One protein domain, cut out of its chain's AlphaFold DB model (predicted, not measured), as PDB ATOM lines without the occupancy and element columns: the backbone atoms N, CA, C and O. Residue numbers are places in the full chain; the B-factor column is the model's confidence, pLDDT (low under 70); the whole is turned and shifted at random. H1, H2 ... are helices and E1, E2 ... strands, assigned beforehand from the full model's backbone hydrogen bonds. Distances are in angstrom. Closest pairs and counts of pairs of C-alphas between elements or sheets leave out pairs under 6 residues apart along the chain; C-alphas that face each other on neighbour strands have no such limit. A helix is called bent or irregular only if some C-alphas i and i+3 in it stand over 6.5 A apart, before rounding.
ATOM      1  N   PRO A  35      32.128  23.834  -9.251       83.44
ATOM      2  CA  PRO A  35      33.074  22.975  -9.951       83.44
ATOM      3  C   PRO A  35      34.276  22.667  -9.053       83.44
ATOM      4  O   PRO A  35      34.873  23.559  -8.447       83.44
ATOM      5  N   PHE A  36      34.654  21.394  -8.985       87.62
ATOM      6  CA  PHE A  36      35.748  20.920  -8.144       87.62
ATOM      7  C   PHE A  36      37.003  20.596  -8.962       87.62
ATOM      8  O   PHE A  36      36.930  20.231 -10.133       87.62
ATOM      9  N   HIS A  37      38.165  20.713  -8.327       86.19
ATOM     10  CA  HIS A  37      39.411  20.113  -8.785       86.19
ATOM     11  C   HIS A  37      39.319  18.577  -8.768       86.19
ATOM     12  O   HIS A  37      38.574  18.007  -7.975       86.19
ATOM     13  N   GLU A  38      40.139  17.902  -9.581       84.81
ATOM     14  CA  GLU A  38      40.164  16.429  -9.712       84.81
ATOM     15  C   GLU A  38      40.733  15.686  -8.479       84.81
ATOM     16  O   GLU A  38      40.934  14.472  -8.515       84.81
ATOM     17  N   LEU A  39      40.994  16.386  -7.369       88.12
ATOM     18  CA  LEU A  39      41.453  15.781  -6.119       88.12
ATOM     19  C   LEU A  39      40.283  15.090  -5.397       88.12
ATOM     20  O   LEU A  39      39.465  15.746  -4.750       88.12
ATOM     21  N   ASN A  40      40.237  13.758  -5.487       86.75
ATOM     22  CA  ASN A  40      39.133  12.919  -4.999       86.75
ATOM     23  C   ASN A  40      39.494  12.042  -3.781       86.75
ATOM     24  O   ASN A  40      38.774  11.100  -3.468       86.75
ATOM     25  N   ASP A  41      40.581  12.353  -3.072       90.56
ATOM     26  CA  ASP A  41      41.147  11.510  -2.002       90.56
ATOM     27  C   ASP A  41      40.257  11.397  -0.746       90.56
ATOM     28  O   ASP A  41      40.501  10.563   0.124       90.56
ATOM     29  N   PHE A  42      39.228  12.240  -0.625       93.31
ATOM     30  CA  PHE A  42      38.430  12.397   0.594       93.31
ATOM     31  C   PHE A  42      36.964  12.028   0.361       93.31
ATOM     32  O   PHE A  42      36.083  12.867   0.532       93.31
ATOM     33  N   GLY A  43      36.704  10.794  -0.075       89.88
ATOM     34  CA  GLY A  43      35.350  10.275  -0.317       89.88
ATOM     35  C   GLY A  43      34.655  10.946  -1.497       89.88
ATOM     36  O   GLY A  43      35.274  11.692  -2.249       89.88
ATOM     37  N   SER A  44      33.368  10.705  -1.687       86.00
ATOM     38  CA  SER A  44      32.511  11.441  -2.622       86.00
ATOM     39  C   SER A  44      31.099  11.552  -2.055       86.00
ATOM     40  O   SER A  44      30.800  11.009  -0.997       86.00
ATOM     41  N   VAL A  45      30.238  12.259  -2.779       79.38
ATOM     42  CA  VAL A  45      28.811  12.366  -2.476       79.38
ATOM     43  C   VAL A  45      28.159  10.979  -2.355       79.38
ATOM     44  O   VAL A  45      27.487  10.713  -1.367       79.38
ATOM     45  N   ASP A  46      28.425  10.083  -3.311       81.69
ATOM     46  CA  ASP A  46      27.841   8.732  -3.348       81.69
ATOM     47  C   ASP A  46      28.616   7.703  -2.507       81.69
ATOM     48  O   ASP A  46      28.123   6.613  -2.225       81.69
ATOM     49  N   ALA A  47      29.850   8.032  -2.118       88.00
ATOM     50  CA  ALA A  47      30.734   7.167  -1.345       88.00
ATOM     51  C   ALA A  47      31.481   7.978  -0.269       88.00
ATOM     52  O   ALA A  47      32.694   8.204  -0.389       88.00
ATOM     53  N   PRO A  48      30.780   8.467   0.772       90.88
ATOM     54  CA  PRO A  48      31.426   9.172   1.869       90.88
ATOM     55  C   PRO A  48      32.346   8.222   2.643       90.88
ATOM     56  O   PRO A  48      32.078   7.027   2.777       90.88
ATOM     57  N   ILE A  49      33.436   8.762   3.182       95.31
ATOM     58  CA  ILE A  49      34.300   8.024   4.102       95.31
ATOM     59  C   ILE A  49      33.593   7.943   5.450       95.31
ATOM     60  O   ILE A  49      33.098   8.952   5.947       95.31
ATOM     61  N   VAL A  50      33.585   6.752   6.044       95.75
ATOM     62  CA  VAL A  50      33.014   6.496   7.368       95.75
ATOM     63  C   VAL A  50      34.146   6.233   8.354       95.75
ATOM     64  O   VAL A  50      34.973   5.346   8.139       95.75
ATOM     65  N   GLU A  51      34.188   6.995   9.441       95.44
ATOM     66  CA  GLU A  51      35.142   6.820  10.533       95.44
ATOM     67  C   GLU A  51      34.417   6.722  11.873       95.44
ATOM     68  O   GLU A  51      33.427   7.407  12.112       95.44
ATOM     69  N   ALA A  52      34.936   5.894  12.779       93.75
ATOM     70  CA  ALA A  52      34.484   5.860  14.163       93.75
ATOM     71  C   ALA A  52      35.425   6.702  15.029       93.75
ATOM     72  O   ALA A  52      36.619   6.413  15.129       93.75
ATOM     73  N   ILE A  53      34.884   7.723  15.687       92.19
ATOM     74  CA  ILE A  53      35.595   8.533  16.677       92.19
ATOM     75  C   ILE A  53      35.142   8.148  18.081       92.19
ATOM     76  O   ILE A  53      33.985   7.808  18.309       92.19
ATOM     77  N   THR A  54      36.057   8.170  19.047       89.88
ATOM     78  CA  THR A  54      35.709   7.865  20.438       89.88
ATOM     79  C   THR A  54      35.288   9.144  21.148       89.88
ATOM     80  O   THR A  54      36.110  10.037  21.343       89.88
ATOM     81  N   ILE A  55      34.026   9.217  21.565       85.81
ATOM     82  CA  ILE A  55      33.461  10.331  22.333       85.81
ATOM     83  C   ILE A  55      32.952   9.777  23.656       85.81
ATOM     84  O   ILE A  55      32.148   8.844  23.668       85.81
ATOM     85  N   ALA A  56      33.447  10.316  24.774       80.75
ATOM     86  CA  ALA A  56      33.099   9.853  26.122       80.75
ATOM     87  C   ALA A  56      33.190   8.313  26.285       80.75
ATOM     88  O   ALA A  56      32.344   7.676  26.910       80.75
ATOM     89  N   GLY A  57      34.203   7.693  25.662       81.56
ATOM     90  CA  GLY A  57      34.437   6.243  25.706       81.56
ATOM     91  C   GLY A  57      33.525   5.393  24.811       81.56
ATOM     92  O   GLY A  57      33.659   4.171  24.813       81.56
ATOM     93  N   LYS A  58      32.623   6.002  24.032       87.12
ATOM     94  CA  LYS A  58      31.761   5.308  23.067       87.12
ATOM     95  C   LYS A  58      32.213   5.596  21.633       87.12
ATOM     96  O   LYS A  58      32.522   6.750  21.324       87.12
ATOM     97  N   PRO A  59      32.234   4.591  20.742       92.31
ATOM     98  CA  PRO A  59      32.438   4.838  19.324       92.31
ATOM     99  C   PRO A  59      31.214   5.567  18.757       92.31
ATOM    100  O   PRO A  59      30.074   5.144  18.956       92.31
ATOM    101  N   ARG A  60      31.461   6.674  18.066       94.25
ATOM    102  CA  ARG A  60      30.473   7.476  17.351       94.25
ATOM    103  C   ARG A  60      30.899   7.567  15.896       94.25
ATOM    104  O   ARG A  60      32.062   7.829  15.604       94.25
ATOM    105  N   GLU A  61      29.965   7.305  14.999       95.75
ATOM    106  CA  GLU A  61      30.228   7.322  13.566       95.75
ATOM    107  C   GLU A  61      30.234   8.754  13.029       95.75
ATOM    108  O   GLU A  61      29.398   9.576  13.400       95.75
ATOM    109  N   VAL A  62      31.178   9.051  12.145       96.12
ATOM    110  CA  VAL A  62      31.233  10.285  11.370       96.12
ATOM    111  C   VAL A  62      31.417   9.919   9.907       96.12
ATOM    112  O   VAL A  62      32.345   9.191   9.550       96.12
ATOM    113  N   ARG A  63      30.544  10.450   9.055       95.38
ATOM    114  CA  ARG A  63      30.594  10.273   7.602       95.38
ATOM    115  C   ARG A  63      31.041  11.581   6.969       95.38
ATOM    116  O   ARG A  63      30.563  12.639   7.359       95.38
ATOM    117  N   PHE A  64      31.972  11.566   6.025       95.19
ATOM    118  CA  PHE A  64      32.413  12.811   5.397       95.19
ATOM    119  C   PHE A  64      32.882  12.639   3.961       95.19
ATOM    120  O   PHE A  64      33.359  11.582   3.545       95.19
ATOM    121  N   TRP A  65      32.817  13.739   3.223       94.00
ATOM    122  CA  TRP A  65      33.556  13.900   1.984       94.00
ATOM    123  C   TRP A  65      34.027  15.342   1.823       94.00
ATOM    124  O   TRP A  65      33.420  16.285   2.340       94.00
ATOM    125  N   VAL A  66      35.139  15.526   1.116       94.06
ATOM    126  CA  VAL A  66      35.744  16.844   0.907       94.06
ATOM    127  C   VAL A  66      36.180  17.005  -0.538       94.06
ATOM    128  O   VAL A  66      36.761  16.104  -1.147       94.06
ATOM    129  N   ARG A  67      35.908  18.181  -1.095       92.62
ATOM    130  CA  ARG A  67      36.401  18.620  -2.398       92.62
ATOM    131  C   ARG A  67      37.056  19.987  -2.290       92.62
ATOM    132  O   ARG A  67      36.850  20.717  -1.322       92.62
ATOM    133  N   PHE A  68      37.844  20.327  -3.302       91.50
ATOM    134  CA  PHE A  68      38.428  21.655  -3.450       91.50
ATOM    135  C   PHE A  68      37.876  22.314  -4.710       91.50
ATOM    136  O   PHE A  68      37.880  21.704  -5.771       91.50
ATOM    137  N   VAL A  69      37.378  23.536  -4.591       87.50
ATOM    138  CA  VAL A  69      36.711  24.298  -5.644       87.50
ATOM    139  C   VAL A  69      37.729  24.846  -6.631       87.50
ATOM    140  O   VAL A  69      38.716  25.462  -6.235       87.50
ATOM    141  N   SER A  70      37.456  24.664  -7.918       84.81
ATOM    142  CA  SER A  70      38.159  25.365  -8.985       84.81
ATOM    143  C   SER A  70      37.554  26.757  -9.138       84.81
ATOM    144  O   SER A  70      36.383  26.883  -9.473       84.81
ATOM    145  N   LEU A  71      38.339  27.811  -8.905       76.25
ATOM    146  CA  LEU A  71      37.831  29.192  -8.958       76.25
ATOM    147  C   LEU A  71      37.539  29.698 -10.380       76.25
ATOM    148  O   LEU A  71      36.993  30.789 -10.536       76.25
ATOM    149  N   LYS A  72      37.916  28.936 -11.414       64.81
ATOM    150  CA  LYS A  72      37.781  29.339 -12.814       64.81
ATOM    151  C   LYS A  72      36.303  29.504 -13.184       64.81
ATOM    152  O   LYS A  72      35.549  28.539 -13.118       64.81
ATOM    153  N   ASP A  73      35.919  30.719 -13.574       60.44
ATOM    154  CA  ASP A  73      34.562  31.075 -14.008       60.44
ATOM    155  C   ASP A  73      33.470  30.782 -12.951       60.44
ATOM    156  O   ASP A  73      32.357  30.367 -13.279       60.44
ATOM    157  N   THR A  74      33.781  30.992 -11.661       66.19
ATOM    158  CA  THR A  74      32.844  30.749 -10.546       66.19
ATOM    159  C   THR A  74      32.553  31.987  -9.699       66.19
ATOM    160  O   THR A  74      33.445  32.783  -9.425       66.19
ATOM    161  N   ASP A  75      31.328  32.071  -9.169       68.44
ATOM    162  CA  ASP A  75      30.927  33.031  -8.121       68.44
ATOM    163  C   ASP A  75      31.291  32.533  -6.703       68.44
ATOM    164  O   ASP A  75      30.576  32.797  -5.730       68.44
ATOM    165  N   TRP A  76      32.348  31.724  -6.570       80.94
ATOM    166  CA  TRP A  76      32.709  31.099  -5.299       80.94
ATOM    167  C   TRP A  76      33.147  32.145  -4.268       80.94
ATOM    168  O   TRP A  76      34.108  32.887  -4.480       80.94
ATOM    169  N   SER A  77      32.449  32.193  -3.131       75.69
ATOM    170  CA  SER A  77      32.714  33.140  -2.049       75.69
ATOM    171  C   SER A  77      33.361  32.463  -0.845       75.69
ATOM    172  O   SER A  77      33.122  31.290  -0.563       75.69
ATOM    173  N   ILE A  78      34.137  33.234  -0.077       69.75
ATOM    174  CA  ILE A  78      34.727  32.761   1.182       69.75
ATOM    175  C   ILE A  78      33.666  32.321   2.200       69.75
ATOM    176  O   ILE A  78      33.900  31.377   2.943       69.75
ATOM    177  N   GLU A  79      32.483  32.937   2.164       78.50
ATOM    178  CA  GLU A  79      31.325  32.578   2.996       78.50
ATOM    179  C   GLU A  79      30.788  31.170   2.691       78.50
ATOM    180  O   GLU A  79      30.118  30.560   3.517       78.50
ATOM    181  N   SER A  80      31.088  30.631   1.507       81.44
ATOM    182  CA  SER A  80      30.692  29.274   1.115       81.44
ATOM    183  C   SER A  80      31.760  28.226   1.444       81.44
ATOM    184  O   SER A  80      31.497  27.033   1.298       81.44
ATOM    185  N   ALA A  81      32.955  28.650   1.867       85.56
ATOM    186  CA  ALA A  81      34.114  27.784   2.036       85.56
ATOM    187  C   ALA A  81      34.164  27.077   3.393       85.56
ATOM    188  O   ALA A  81      33.555  27.498   4.370       85.56
ATOM    189  N   GLY A  82      34.943  26.002   3.463       89.81
ATOM    190  CA  GLY A  82      35.111  25.200   4.669       89.81
ATOM    191  C   GLY A  82      34.095  24.069   4.770       89.81
ATOM    192  O   GLY A  82      33.674  23.489   3.764       89.81
ATOM    193  N   VAL A  83      33.746  23.713   6.000       92.94
ATOM    194  CA  VAL A  83      32.978  22.508   6.319       92.94
ATOM    195  C   VAL A  83      31.578  22.871   6.794       92.94
ATOM    196  O   VAL A  83      31.424  23.715   7.665       92.94
ATOM    197  N   GLY A  84      30.562  22.208   6.250       93.25
ATOM    198  CA  GLY A  84      29.229  22.171   6.856       93.25
ATOM    199  C   GLY A  84      29.067  20.860   7.612       93.25
ATOM    200  O   GLY A  84      29.375  19.804   7.049       93.25
ATOM    201  N   VAL A  85      28.601  20.931   8.860       95.19
ATOM    202  CA  VAL A  85      28.297  19.741   9.670       95.19
ATOM    203  C   VAL A  85      26.795  19.506   9.653       95.19
ATOM    204  O   VAL A  85      26.026  20.451   9.828       95.19
ATOM    205  N   TYR A  86      26.384  18.262   9.439       93.44
ATOM    206  CA  TYR A  86      24.998  17.840   9.303       93.44
ATOM    207  C   TYR A  86      24.677  16.738  10.315       93.44
ATOM    208  O   TYR A  86      25.533  15.919  10.644       93.44
ATOM    209  N   ALA A  87      23.435  16.712  10.775       92.62
ATOM    210  CA  ALA A  87      22.861  15.636  11.571       92.62
ATOM    211  C   ALA A  87      21.493  15.286  10.970       92.62
ATOM    212  O   ALA A  87      20.680  16.179  10.698       92.62
ATOM    213  N   HIS A  88      21.289  14.006  10.656       88.81
ATOM    214  CA  HIS A  88      20.114  13.469   9.967       88.81
ATOM    215  C   HIS A  88      19.740  14.257   8.699       88.81
ATOM    216  O   HIS A  88      18.597  14.685   8.512       88.81
ATOM    217  N   GLY A  89      20.734  14.526   7.847       84.25
ATOM    218  CA  GLY A  89      20.558  15.274   6.595       84.25
ATOM    219  C   GLY A  89      20.258  16.774   6.745       84.25
ATOM    220  O   GLY A  89      20.120  17.470   5.736       84.25
ATOM    221  N   LYS A  90      20.188  17.308   7.973       86.25
ATOM    222  CA  LYS A  90      19.970  18.736   8.254       86.25
ATOM    223  C   LYS A  90      21.260  19.377   8.729       86.25
ATOM    224  O   LYS A  90      21.943  18.828   9.586       86.25
ATOM    225  N   ILE A  91      21.561  20.570   8.226       89.62
ATOM    226  CA  ILE A  91      22.723  21.323   8.702       89.62
ATOM    227  C   ILE A  91      22.590  21.604  10.209       89.62
ATOM    228  O   ILE A  91      21.487  21.860  10.698       89.62
ATOM    229  N   ALA A  92      23.700  21.475  10.926       93.38
ATOM    230  CA  ALA A  92      23.864  21.740  12.356       93.38
ATOM    231  C   ALA A  92      24.948  22.809  12.601       93.38
ATOM    232  O   ALA A  92      24.851  23.589  13.543       93.38
ATOM    233  N   GLN A  93      25.947  22.891  11.715       94.62
ATOM    234  CA  GLN A  93      26.955  23.955  11.678       94.62
ATOM    235  C   GLN A  93      27.020  24.539  10.265       94.62
ATOM    236  O   GLN A  93      27.319  23.812   9.311       94.62
ATOM    237  N   ASP A  94      26.754  25.843  10.135       90.38
ATOM    238  CA  ASP A  94      26.810  26.539   8.845       90.38
ATOM    239  C   ASP A  94      28.257  26.856   8.437       90.38
ATOM    240  O   ASP A  94      29.171  26.900   9.271       90.38
ATOM    241  N   ARG A  95      28.446  27.083   7.134       89.19
ATOM    242  CA  ARG A  95      29.695  27.601   6.563       89.19
ATOM    243  C   ARG A  95      29.724  29.140   6.676       89.19
ATOM    244  O   ARG A  95      28.657  29.754   6.686       89.19
ATOM    245  N   PRO A  96      30.911  29.767   6.744       88.69
ATOM    246  CA  PRO A  96      32.227  29.144   6.740       88.69
ATOM    247  C   PRO A  96      32.631  28.606   8.114       88.69
ATOM    248  O   PRO A  96      32.555  29.304   9.122       88.69
ATOM    249  N   PHE A  97      33.112  27.364   8.153       92.19
ATOM    250  CA  PHE A  97      33.570  26.740   9.392       92.19
ATOM    251  C   PHE A  97      34.800  25.857   9.169       92.19
ATOM    252  O   PHE A  97      34.935  25.177   8.150       92.19
ATOM    253  N   PHE A  98      35.726  25.918  10.129       90.75
ATOM    254  CA  PHE A  98      37.113  25.489   9.956       90.75
ATOM    255  C   PHE A  98      37.711  24.795  11.192       90.75
ATOM    256  O   PHE A  98      38.933  24.725  11.305       90.75
ATOM    257  N   PHE A  99      36.904  24.337  12.157       91.88
ATOM    258  CA  PHE A  99      37.394  23.624  13.354       91.88
ATOM    259  C   PHE A  99      38.602  24.294  14.060       91.88
ATOM    260  O   PHE A  99      39.525  23.636  14.538       91.88
ATOM    261  N   GLY A 100      38.670  25.631  14.048       85.69
ATOM    262  CA  GLY A 100      39.770  26.391  14.651       85.69
ATOM    263  C   GLY A 100      41.147  26.281  13.967       85.69
ATOM    264  O   GLY A 100      42.149  26.643  14.589       85.69
ATOM    265  N   LEU A 101      41.250  25.806  12.717       80.94
ATOM    266  CA  LEU A 101      42.524  25.751  11.983       80.94
ATOM    267  C   LEU A 101      43.069  27.168  11.701       80.94
ATOM    268  O   LEU A 101      42.493  27.917  10.918       80.94
ATOM    269  N   LYS A 102      44.219  27.515  12.297       73.06
ATOM    270  CA  LYS A 102      44.903  28.814  12.122       73.06
ATOM    271  C   LYS A 102      46.096  28.703  11.165       73.06
ATOM    272  O   LYS A 102      46.769  27.677  11.124       73.06
ATOM    273  N   GLY A 103      46.386  29.766  10.409       56.41
ATOM    274  CA  GLY A 103      47.628  29.897   9.626       56.41
ATOM    275  C   GLY A 103      47.670  29.195   8.258       56.41
ATOM    276  O   GLY A 103      48.673  29.312   7.559       56.41
ATOM    277  N   LYS A 104      46.601  28.506   7.829       59.16
ATOM    278  CA  LYS A 104      46.464  27.928   6.468       59.16
ATOM    279  C   LYS A 104      45.276  28.507   5.676       59.16
ATOM    280  O   LYS A 104      44.752  27.878   4.759       59.16
ATOM    281  N   GLU A 105      44.877  29.730   6.022       62.12
ATOM    282  CA  GLU A 105      43.629  30.381   5.595       62.12
ATOM    283  C   GLU A 105      43.499  30.599   4.083       62.12
ATOM    284  O   GLU A 105      42.392  30.734   3.574       62.12
ATOM    285  N   ILE A 106      44.606  30.649   3.336       70.12
ATOM    286  CA  ILE A 106      44.556  30.869   1.883       70.12
ATOM    287  C   ILE A 106      44.049  29.619   1.158       70.12
ATOM    288  O   ILE A 106      43.255  29.735   0.229       70.12
ATOM    289  N   LEU A 107      44.481  28.425   1.575       78.88
ATOM    290  CA  LEU A 107      44.123  27.169   0.908       78.88
ATOM    291  C   LEU A 107      42.781  26.613   1.394       78.88
ATOM    292  O   LEU A 107      42.057  26.005   0.608       78.88
ATOM    293  N   SER A 108      42.406  26.867   2.650       80.25
ATOM    294  CA  SER A 108      41.092  26.472   3.173       80.25
ATOM    295  C   SER A 108      39.929  27.194   2.479       80.25
ATOM    296  O   SER A 108      38.826  26.660   2.447       80.25
ATOM    297  N   ARG A 109      40.168  28.347   1.831       81.88
ATOM    298  CA  ARG A 109      39.173  29.053   0.993       81.88
ATOM    299  C   ARG A 109      38.677  28.245  -0.195       81.88
ATOM    300  O   ARG A 109      37.602  28.528  -0.704       81.88
ATOM    301  N   TYR A 110      39.456  27.274  -0.654       86.94
ATOM    302  CA  TYR A 110      39.073  26.404  -1.759       86.94
ATOM    303  C   TYR A 110      38.269  25.201  -1.257       86.94
ATOM    304  O   TYR A 110      37.744  24.455  -2.062       86.94
ATOM    305  N   MET A 111      38.177  24.967   0.051       89.69
ATOM    306  CA  MET A 111      37.573  23.753   0.588       89.69
ATOM    307  C   MET A 111      36.045  23.804   0.527       89.69
ATOM    308  O   MET A 111      35.434  24.779   0.958       89.69
ATOM    309  N   TYR A 112      35.448  22.704   0.076       91.44
ATOM    310  CA  TYR A 112      34.042  22.366   0.257       91.44
ATOM    311  C   TYR A 112      33.978  21.011   0.969       91.44
ATOM    312  O   TYR A 112      34.181  19.963   0.354       91.44
ATOM    313  N   GLY A 113      33.763  21.029   2.282       92.75
ATOM    314  CA  GLY A 113      33.659  19.825   3.106       92.75
ATOM    315  C   GLY A 113      32.235  19.586   3.587       92.75
ATOM    316  O   GLY A 113      31.536  20.532   3.961       92.75
ATOM    317  N   VAL A 114      31.815  18.328   3.601       93.19
ATOM    318  CA  VAL A 114      30.561  17.867   4.197       93.19
ATOM    319  C   VAL A 114      30.902  16.820   5.240       93.19
ATOM    320  O   VAL A 114      31.581  15.843   4.933       93.19
ATOM    321  N   VAL A 115      30.442  17.040   6.467       95.38
ATOM    322  CA  VAL A 115      30.602  16.108   7.583       95.38
ATOM    323  C   VAL A 115      29.223  15.819   8.154       95.38
ATOM    324  O   VAL A 115      28.464  16.741   8.423       95.38
ATOM    325  N   GLU A 116      28.894  14.553   8.338       94.75
ATOM    326  CA  GLU A 116      27.632  14.073   8.877       94.75
ATOM    327  C   GLU A 116      27.898  13.286  10.163       94.75
ATOM    328  O   GLU A 116      28.741  12.386  10.209       94.75
ATOM    329  N   ALA A 117      27.204  13.683  11.221       95.25
ATOM    330  CA  ALA A 117      27.332  13.160  12.570       95.25
ATOM    331  C   ALA A 117      25.936  13.128  13.204       95.25
ATOM    332  O   ALA A 117      25.559  14.010  13.972       95.25
ATOM    333  N   ASP A 118      25.155  12.111  12.843       94.25
ATOM    334  CA  ASP A 118      23.746  11.966  13.245       94.25
ATOM    335  C   ASP A 118      23.553  11.972  14.763       94.25
ATOM    336  O   ASP A 118      22.616  12.569  15.283       94.25
ATOM    337  N   TRP A 119      24.522  11.403  15.481       94.25
ATOM    338  CA  TRP A 119      24.517  11.323  16.935       94.25
ATOM    339  C   TRP A 119      24.503  12.682  17.646       94.25
ATOM    340  O   TRP A 119      24.256  12.688  18.847       94.25
ATOM    341  N   LEU A 120      24.768  13.803  16.960       94.06
ATOM    342  CA  LEU A 120      24.671  15.150  17.540       94.06
ATOM    343  C   LEU A 120      23.248  15.475  18.013       94.06
ATOM    344  O   LEU A 120      23.094  16.042  19.088       94.06
ATOM    345  N   ASP A 121      22.226  15.080  17.245       92.25
ATOM    346  CA  ASP A 121      20.813  15.286  17.604       92.25
ATOM    347  C   ASP A 121      20.306  14.217  18.605       92.25
ATOM    348  O   ASP A 121      19.190  14.306  19.112       92.25
ATOM    349  N   GLU A 122      21.122  13.197  18.901       91.75
ATOM    350  CA  GLU A 122      20.812  12.098  19.829       91.75
ATOM    351  C   GLU A 122      21.487  12.263  21.203       91.75
ATOM    352  O   GLU A 122      21.382  11.380  22.066       91.75
ATOM    353  N   LEU A 123      22.251  13.341  21.402       90.19
ATOM    354  CA  LEU A 123      22.896  13.613  22.681       90.19
ATOM    355  C   LEU A 123      21.853  13.967  23.758       90.19
ATOM    356  O   LEU A 123      20.794  14.503  23.442       90.19
ATOM    357  N   PRO A 124      22.127  13.658  25.043       87.19
ATOM    358  CA  PRO A 124      21.226  14.023  26.136       87.19
ATOM    359  C   PRO A 124      21.049  15.538  26.289       87.19
ATOM    360  O   PRO A 124      19.949  15.991  26.600       87.19
ATOM    361  N   ASP A 125      22.132  16.285  26.074       88.88
ATOM    362  CA  ASP A 125      22.151  17.741  26.092       88.88
ATOM    363  C   ASP A 125      22.042  18.282  24.663       88.88
ATOM    364  O   ASP A 125      22.666  17.760  23.736       88.88
ATOM    365  N   ASP A 126      21.244  19.338  24.489       90.06
ATOM    366  CA  ASP A 126      21.073  19.997  23.195       90.06
ATOM    367  C   ASP A 126      22.303  20.857  22.882       90.06
ATOM    368  O   ASP A 126      22.464  21.967  23.394       90.06
ATOM    369  N   VAL A 127      23.197  20.308  22.061       93.56
ATOM    370  CA  VAL A 127      24.438  20.970  21.638       93.56
ATOM    371  C   VAL A 127      24.283  21.730  20.322       93.56
ATOM    372  O   VAL A 127      25.234  22.372  19.880       93.56
ATOM    373  N   VAL A 128      23.129  21.657  19.651       94.25
ATOM    374  CA  VAL A 128      22.894  22.338  18.370       94.25
ATOM    375  C   VAL A 128      22.031  23.568  18.625       94.25
ATOM    376  O   VAL A 128      20.981  23.498  19.252       94.25
ATOM    377  N   SER A 129      22.443  24.731  18.116       92.81
ATOM    378  CA  SER A 129      21.661  25.955  18.296       92.81
ATOM    379  C   SER A 129      20.244  25.808  17.731       92.81
ATOM    380  O   SER A 129      20.015  25.119  16.735       92.81
ATOM    381  N   THR A 130      19.272  26.517  18.311       88.19
ATOM    382  CA  THR A 130      17.864  26.445  17.875       88.19
ATOM    383  C   THR A 130      17.671  26.850  16.407       88.19
ATOM    384  O   THR A 130      16.785  26.338  15.727       88.19
ATOM    385  N   ASP A 131      18.509  27.755  15.891       87.75
ATOM    386  CA  ASP A 131      18.525  28.147  14.475       87.75
ATOM    387  C   ASP A 131      19.363  27.210  13.578       87.75
ATOM    388  O   ASP A 131      19.431  27.428  12.365       87.75
ATOM    389  N   ARG A 132      19.965  26.169  14.173       89.62
ATOM    390  CA  ARG A 132      20.822  25.125  13.585       89.62
ATOM    391  C   ARG A 132      21.988  25.653  12.757       89.62
ATOM    392  O   ARG A 132      22.324  25.111  11.701       89.62
ATOM    393  N   ARG A 133      22.591  26.746  13.217       88.88
ATOM    394  CA  ARG A 133      23.750  27.370  12.562       88.88
ATOM    395  C   ARG A 133      25.063  27.088  13.264       88.88
ATOM    396  O   ARG A 133      26.107  27.242  12.630       88.88
ATOM    397  N   SER A 134      25.031  26.688  14.528       93.75
ATOM    398  CA  SER A 134      26.231  26.427  15.311       93.75
ATOM    399  C   SER A 134      26.052  25.259  16.264       93.75
ATOM    400  O   SER A 134      24.985  25.092  16.850       93.75
ATOM    401  N   ILE A 135      27.137  24.521  16.469       95.81
ATOM    402  CA  ILE A 135      27.259  23.511  17.519       95.81
ATOM    403  C   ILE A 135      28.007  24.141  18.702       95.81
ATOM    404  O   ILE A 135      28.938  24.925  18.498       95.81
ATOM    405  N   ASP A 136      27.613  23.811  19.931       94.88
ATOM    406  CA  ASP A 136      28.401  24.110  21.124       94.88
ATOM    407  C   ASP A 136      29.634  23.203  21.156       94.88
ATOM    408  O   ASP A 136      29.558  22.024  21.496       94.88
ATOM    409  N   TRP A 137      30.777  23.758  20.758       94.44
ATOM    410  CA  TRP A 137      32.061  23.056  20.689       94.44
ATOM    411  C   TRP A 137      32.811  23.003  22.029       94.44
ATOM    412  O   TRP A 137      33.877  22.386  22.101       94.44
ATOM    413  N   GLU A 138      32.279  23.636  23.078       88.50
ATOM    414  CA  GLU A 138      32.882  23.670  24.415       88.50
ATOM    415  C   GLU A 138      32.317  22.585  25.351       88.50
ATOM    416  O   GLU A 138      32.825  22.411  26.468       88.50
ATOM    417  N   SER A 139      31.323  21.809  24.900       88.38
ATOM    418  CA  SER A 139      30.800  20.660  25.645       88.38
ATOM    419  C   SER A 139      31.776  19.478  25.631       88.38
ATOM    420  O   SER A 139      32.602  19.309  24.726       88.38
ATOM    421  N   ASP A 140      31.708  18.627  26.654       85.94
ATOM    422  CA  ASP A 140      32.591  17.461  26.748       85.94
ATOM    423  C   ASP A 140      32.273  16.405  25.671       85.94
ATOM    424  O   ASP A 140      33.162  15.663  25.238       85.94
ATOM    425  N   GLU A 141      31.036  16.382  25.172       87.38
ATOM    426  CA  GLU A 141      30.573  15.525  24.078       87.38
ATOM    427  C   GLU A 141      31.078  15.976  22.700       87.38
ATOM    428  O   GLU A 141      31.215  15.143  21.803       87.38
ATOM    429  N   THR A 142      31.382  17.261  22.500       92.81
ATOM    430  CA  THR A 142      31.743  17.805  21.177       92.81
ATOM    431  C   THR A 142      33.226  18.143  21.039       92.81
ATOM    432  O   THR A 142      33.740  18.122  19.918       92.81
ATOM    433  N   LYS A 143      33.964  18.351  22.138       92.19
ATOM    434  CA  LYS A 143      35.418  18.635  22.124       92.19
ATOM    435  C   LYS A 143      36.233  17.633  21.311       92.19
ATOM    436  O   LYS A 143      37.069  18.020  20.493       92.19
ATOM    437  N   ALA A 144      35.992  16.338  21.520       92.12
ATOM    438  CA  ALA A 144      36.709  15.281  20.805       92.12
ATOM    439  C   ALA A 144      36.412  15.313  19.295       92.12
ATOM    440  O   ALA A 144      37.307  15.096  18.476       92.12
ATOM    441  N   PHE A 145      35.172  15.637  18.925       95.31
ATOM    442  CA  PHE A 145      34.770  15.791  17.532       95.31
ATOM    443  C   PHE A 145      35.374  17.050  16.898       95.31
ATOM    444  O   PHE A 145      35.873  16.994  15.771       95.31
ATOM    445  N   HIS A 146      35.418  18.158  17.640       95.31
ATOM    446  CA  HIS A 146      36.072  19.384  17.199       95.31
ATOM    447  C   HIS A 146      37.563  19.156  16.911       95.31
ATOM    448  O   HIS A 146      38.074  19.556  15.862       95.31
ATOM    449  N   GLU A 147      38.260  18.460  17.812       93.69
ATOM    450  CA  GLU A 147      39.679  18.137  17.653       93.69
ATOM    451  C   GLU A 147      39.934  17.184  16.478       93.69
ATOM    452  O   GLU A 147      40.858  17.408  15.691       93.69
ATOM    453  N   TRP A 148      39.084  16.167  16.294       95.38
ATOM    454  CA  TRP A 148      39.128  15.316  15.101       95.38
ATOM    455  C   TRP A 148      39.017  16.154  13.821       95.38
ATOM    456  O   TRP A 148      39.859  16.029  12.926       95.38
ATOM    457  N   GLY A 149      38.042  17.066  13.759       94.62
ATOM    458  CA  GLY A 149      37.832  17.933  12.601       94.62
ATOM    459  C   GLY A 149      39.035  18.836  12.331       94.62
ATOM    460  O   GLY A 149      39.472  18.968  11.185       94.62
ATOM    461  N   ARG A 150      39.650  19.384  13.386       93.75
ATOM    462  CA  ARG A 150      40.868  20.204  13.294       93.75
ATOM    463  C   ARG A 150      42.032  19.428  12.674       93.75
ATOM    464  O   ARG A 150      42.704  19.941  11.772       93.75
ATOM    465  N   VAL A 151      42.269  18.196  13.131       93.81
ATOM    466  CA  VAL A 151      43.327  17.315  12.603       93.81
ATOM    467  C   VAL A 151      43.052  16.952  11.144       93.81
ATOM    468  O   VAL A 151      43.944  17.082  10.301       93.81
ATOM    469  N   LYS A 152      41.818  16.556  10.821       94.88
ATOM    470  CA  LYS A 152      41.419  16.197   9.454       94.88
ATOM    471  C   LYS A 152      41.564  17.351   8.483       94.88
ATOM    472  O   LYS A 152      42.166  17.187   7.425       94.88
ATOM    473  N   MET A 153      41.119  18.544   8.862       91.81
ATOM    474  CA  MET A 153      41.302  19.708   8.011       91.81
ATOM    475  C   MET A 153      42.774  20.005   7.722       91.81
ATOM    476  O   MET A 153      43.118  20.340   6.588       91.81
ATOM    477  N   ALA A 154      43.653  19.878   8.720       90.94
ATOM    478  CA  ALA A 154      45.083  20.083   8.511       90.94
ATOM    479  C   ALA A 154      45.651  19.101   7.470       90.94
ATOM    480  O   ALA A 154      46.471  19.513   6.645       90.94
ATOM    481  N   GLN A 155      45.184  17.847   7.483       92.94
ATOM    482  CA  GLN A 155      45.543  16.814   6.508       92.94
ATOM    483  C   GLN A 155      44.991  17.131   5.112       92.94
ATOM    484  O   GLN A 155      45.752  17.124   4.144       92.94
ATOM    485  N   TRP A 156      43.705  17.475   5.000       94.12
ATOM    486  CA  TRP A 156      43.068  17.804   3.720       94.12
ATOM    487  C   TRP A 156      43.743  18.994   3.037       94.12
ATOM    488  O   TRP A 156      44.057  18.937   1.848       94.12
ATOM    489  N   VAL A 157      44.015  20.064   3.792       90.31
ATOM    490  CA  VAL A 157      44.677  21.263   3.261       90.31
ATOM    491  C   VAL A 157      46.118  20.975   2.846       90.31
ATOM    492  O   VAL A 157      46.558  21.465   1.806       90.31
ATOM    493  N   GLU A 158      46.866  20.190   3.626       90.44
ATOM    494  CA  GLU A 158      48.245  19.843   3.263       90.44
ATOM    495  C   GLU A 158      48.296  18.997   1.992       90.44
ATOM    496  O   GLU A 158      49.089  19.270   1.092       90.44
ATOM    497  N   ARG A 159      47.396  18.025   1.867       92.31
ATOM    498  CA  ARG A 159      47.309  17.205   0.663       92.31
ATOM    499  C   ARG A 159      46.911  18.027  -0.562       92.31
ATOM    500  O   ARG A 159      47.497  17.839  -1.623       92.31
ATOM    501  N   PHE A 160      45.984  18.978  -0.423       89.75
ATOM    502  CA  PHE A 160      45.650  19.898  -1.513       89.75
ATOM    503  C   PHE A 160      46.833  20.782  -1.917       89.75
ATOM    504  O   PHE A 160      47.050  21.009  -3.105       89.75
ATOM    505  N   ARG A 161      47.645  21.240  -0.954       87.44
ATOM    506  CA  ARG A 161      48.882  21.981  -1.236       87.44
ATOM    507  C   ARG A 161      49.855  21.159  -2.081       87.44
ATOM    508  O   ARG A 161      50.364  21.674  -3.072       87.44
ATOM    509  N   GLN A 162      50.095  19.908  -1.691       87.19
ATOM    510  CA  GLN A 162      50.974  18.986  -2.418       87.19
ATOM    511  C   GLN A 162      50.439  18.720  -3.825       87.19
ATOM    512  O   GLN A 162      51.151  18.933  -4.802       87.19
ATOM    513  N   TRP A 163      49.150  18.393  -3.935       87.81
ATOM    514  CA  TRP A 163      48.488  18.186  -5.221       87.81
ATOM    515  C   TRP A 163      48.619  19.408  -6.137       87.81
ATOM    516  O   TRP A 163      48.901  19.254  -7.324       87.81
TER     517      TRP A 163
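Overview. This is residues 35 to 163 of the 504 residues of an uncharacterized protein of Burkholderia anthina (UniProt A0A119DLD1). A strongly twisted sheet of five strands, E1 E2 E5 E3 E4, has one long helix, H2, packed on one face, chiefly over E1, E2 and E5: two layers, a sheet with a helix on one of its faces. The sheet is made of two hairpins, E1 with E2 and E3 with E4, and E5 runs between them. The printed part has 129 residues, with two named helices and five named strands in the order E1 E2 E3 E4 H1 E5 H2; the sheet is mixed and the class is mixed, helices and strands, though under half of the residues are in named elements. It is compact, with a radius of gyration of the C-alphas of 14.4 A, and rounded, spanning 45 by 31 by 27 A.

Along the chain. Find C-alpha 49 at (34.300, 8.024, 4.102), where E1 begins; it runs through residues 49 to 55 for 18.4 A. E2, the longest strand, holds residues 58 to 68 and runs 31.9 A to C-alpha 68 at (38.428, 21.655, -3.450). E5 is residues 111 to 116, 16.2 A, E3 residues 82 to 87, 17.0 A, and E4 residues 90 to 93. H1 is residues 105 to 108. H2, residues 140 to 163, runs 35.7 A to C-alpha 163 at (48.488, 18.186, -5.221); it is irregular, but only just, with C-alphas 141 and 144 7.0 A apart.

Arrangement. Begin at edge strand E1, antiparallel to E2, where N 51 and O 62 are 2.9 A apart, within hydrogen-bond range. E2 is antiparallel to E5, with N 65 and O 114 at 3.0 A. E5 is parallel to E3, with N 84 and O 113 at 3.0 A. E3 is antiparallel to edge strand E4, with N 87 and O 90 at 2.8 A. E1 and E4 are apart. H2 is on the sheet; its closest C-alphas to E1 are those of Ala 144 and Ile 55, 6.1 A. H1 only grazes the sheet, with its residues 107 to 108. H2 touches H1 with residues 157 to 161 alone, the closest C-alphas being those of Ser 108 and Val 157, 6.3 A. In H2, 18 of 20 O i to N i+4 pairs are within hydrogen-bond range; H1 is too short for such a pair, and its one O i to N i+3 pair is not within range.

Size, cuts and confidence. Look at Gly 57 and Asp 73 for the two C-alphas farthest apart, 46.8 A. The printed part has no cut. The links E2 to E3, E4 to H1 and E5 to H2 are long, the last with 23 residues. Mean pLDDT of the printed part is 88.0; it is under 70 at residues 72 to 75, 78 and 103 to 105.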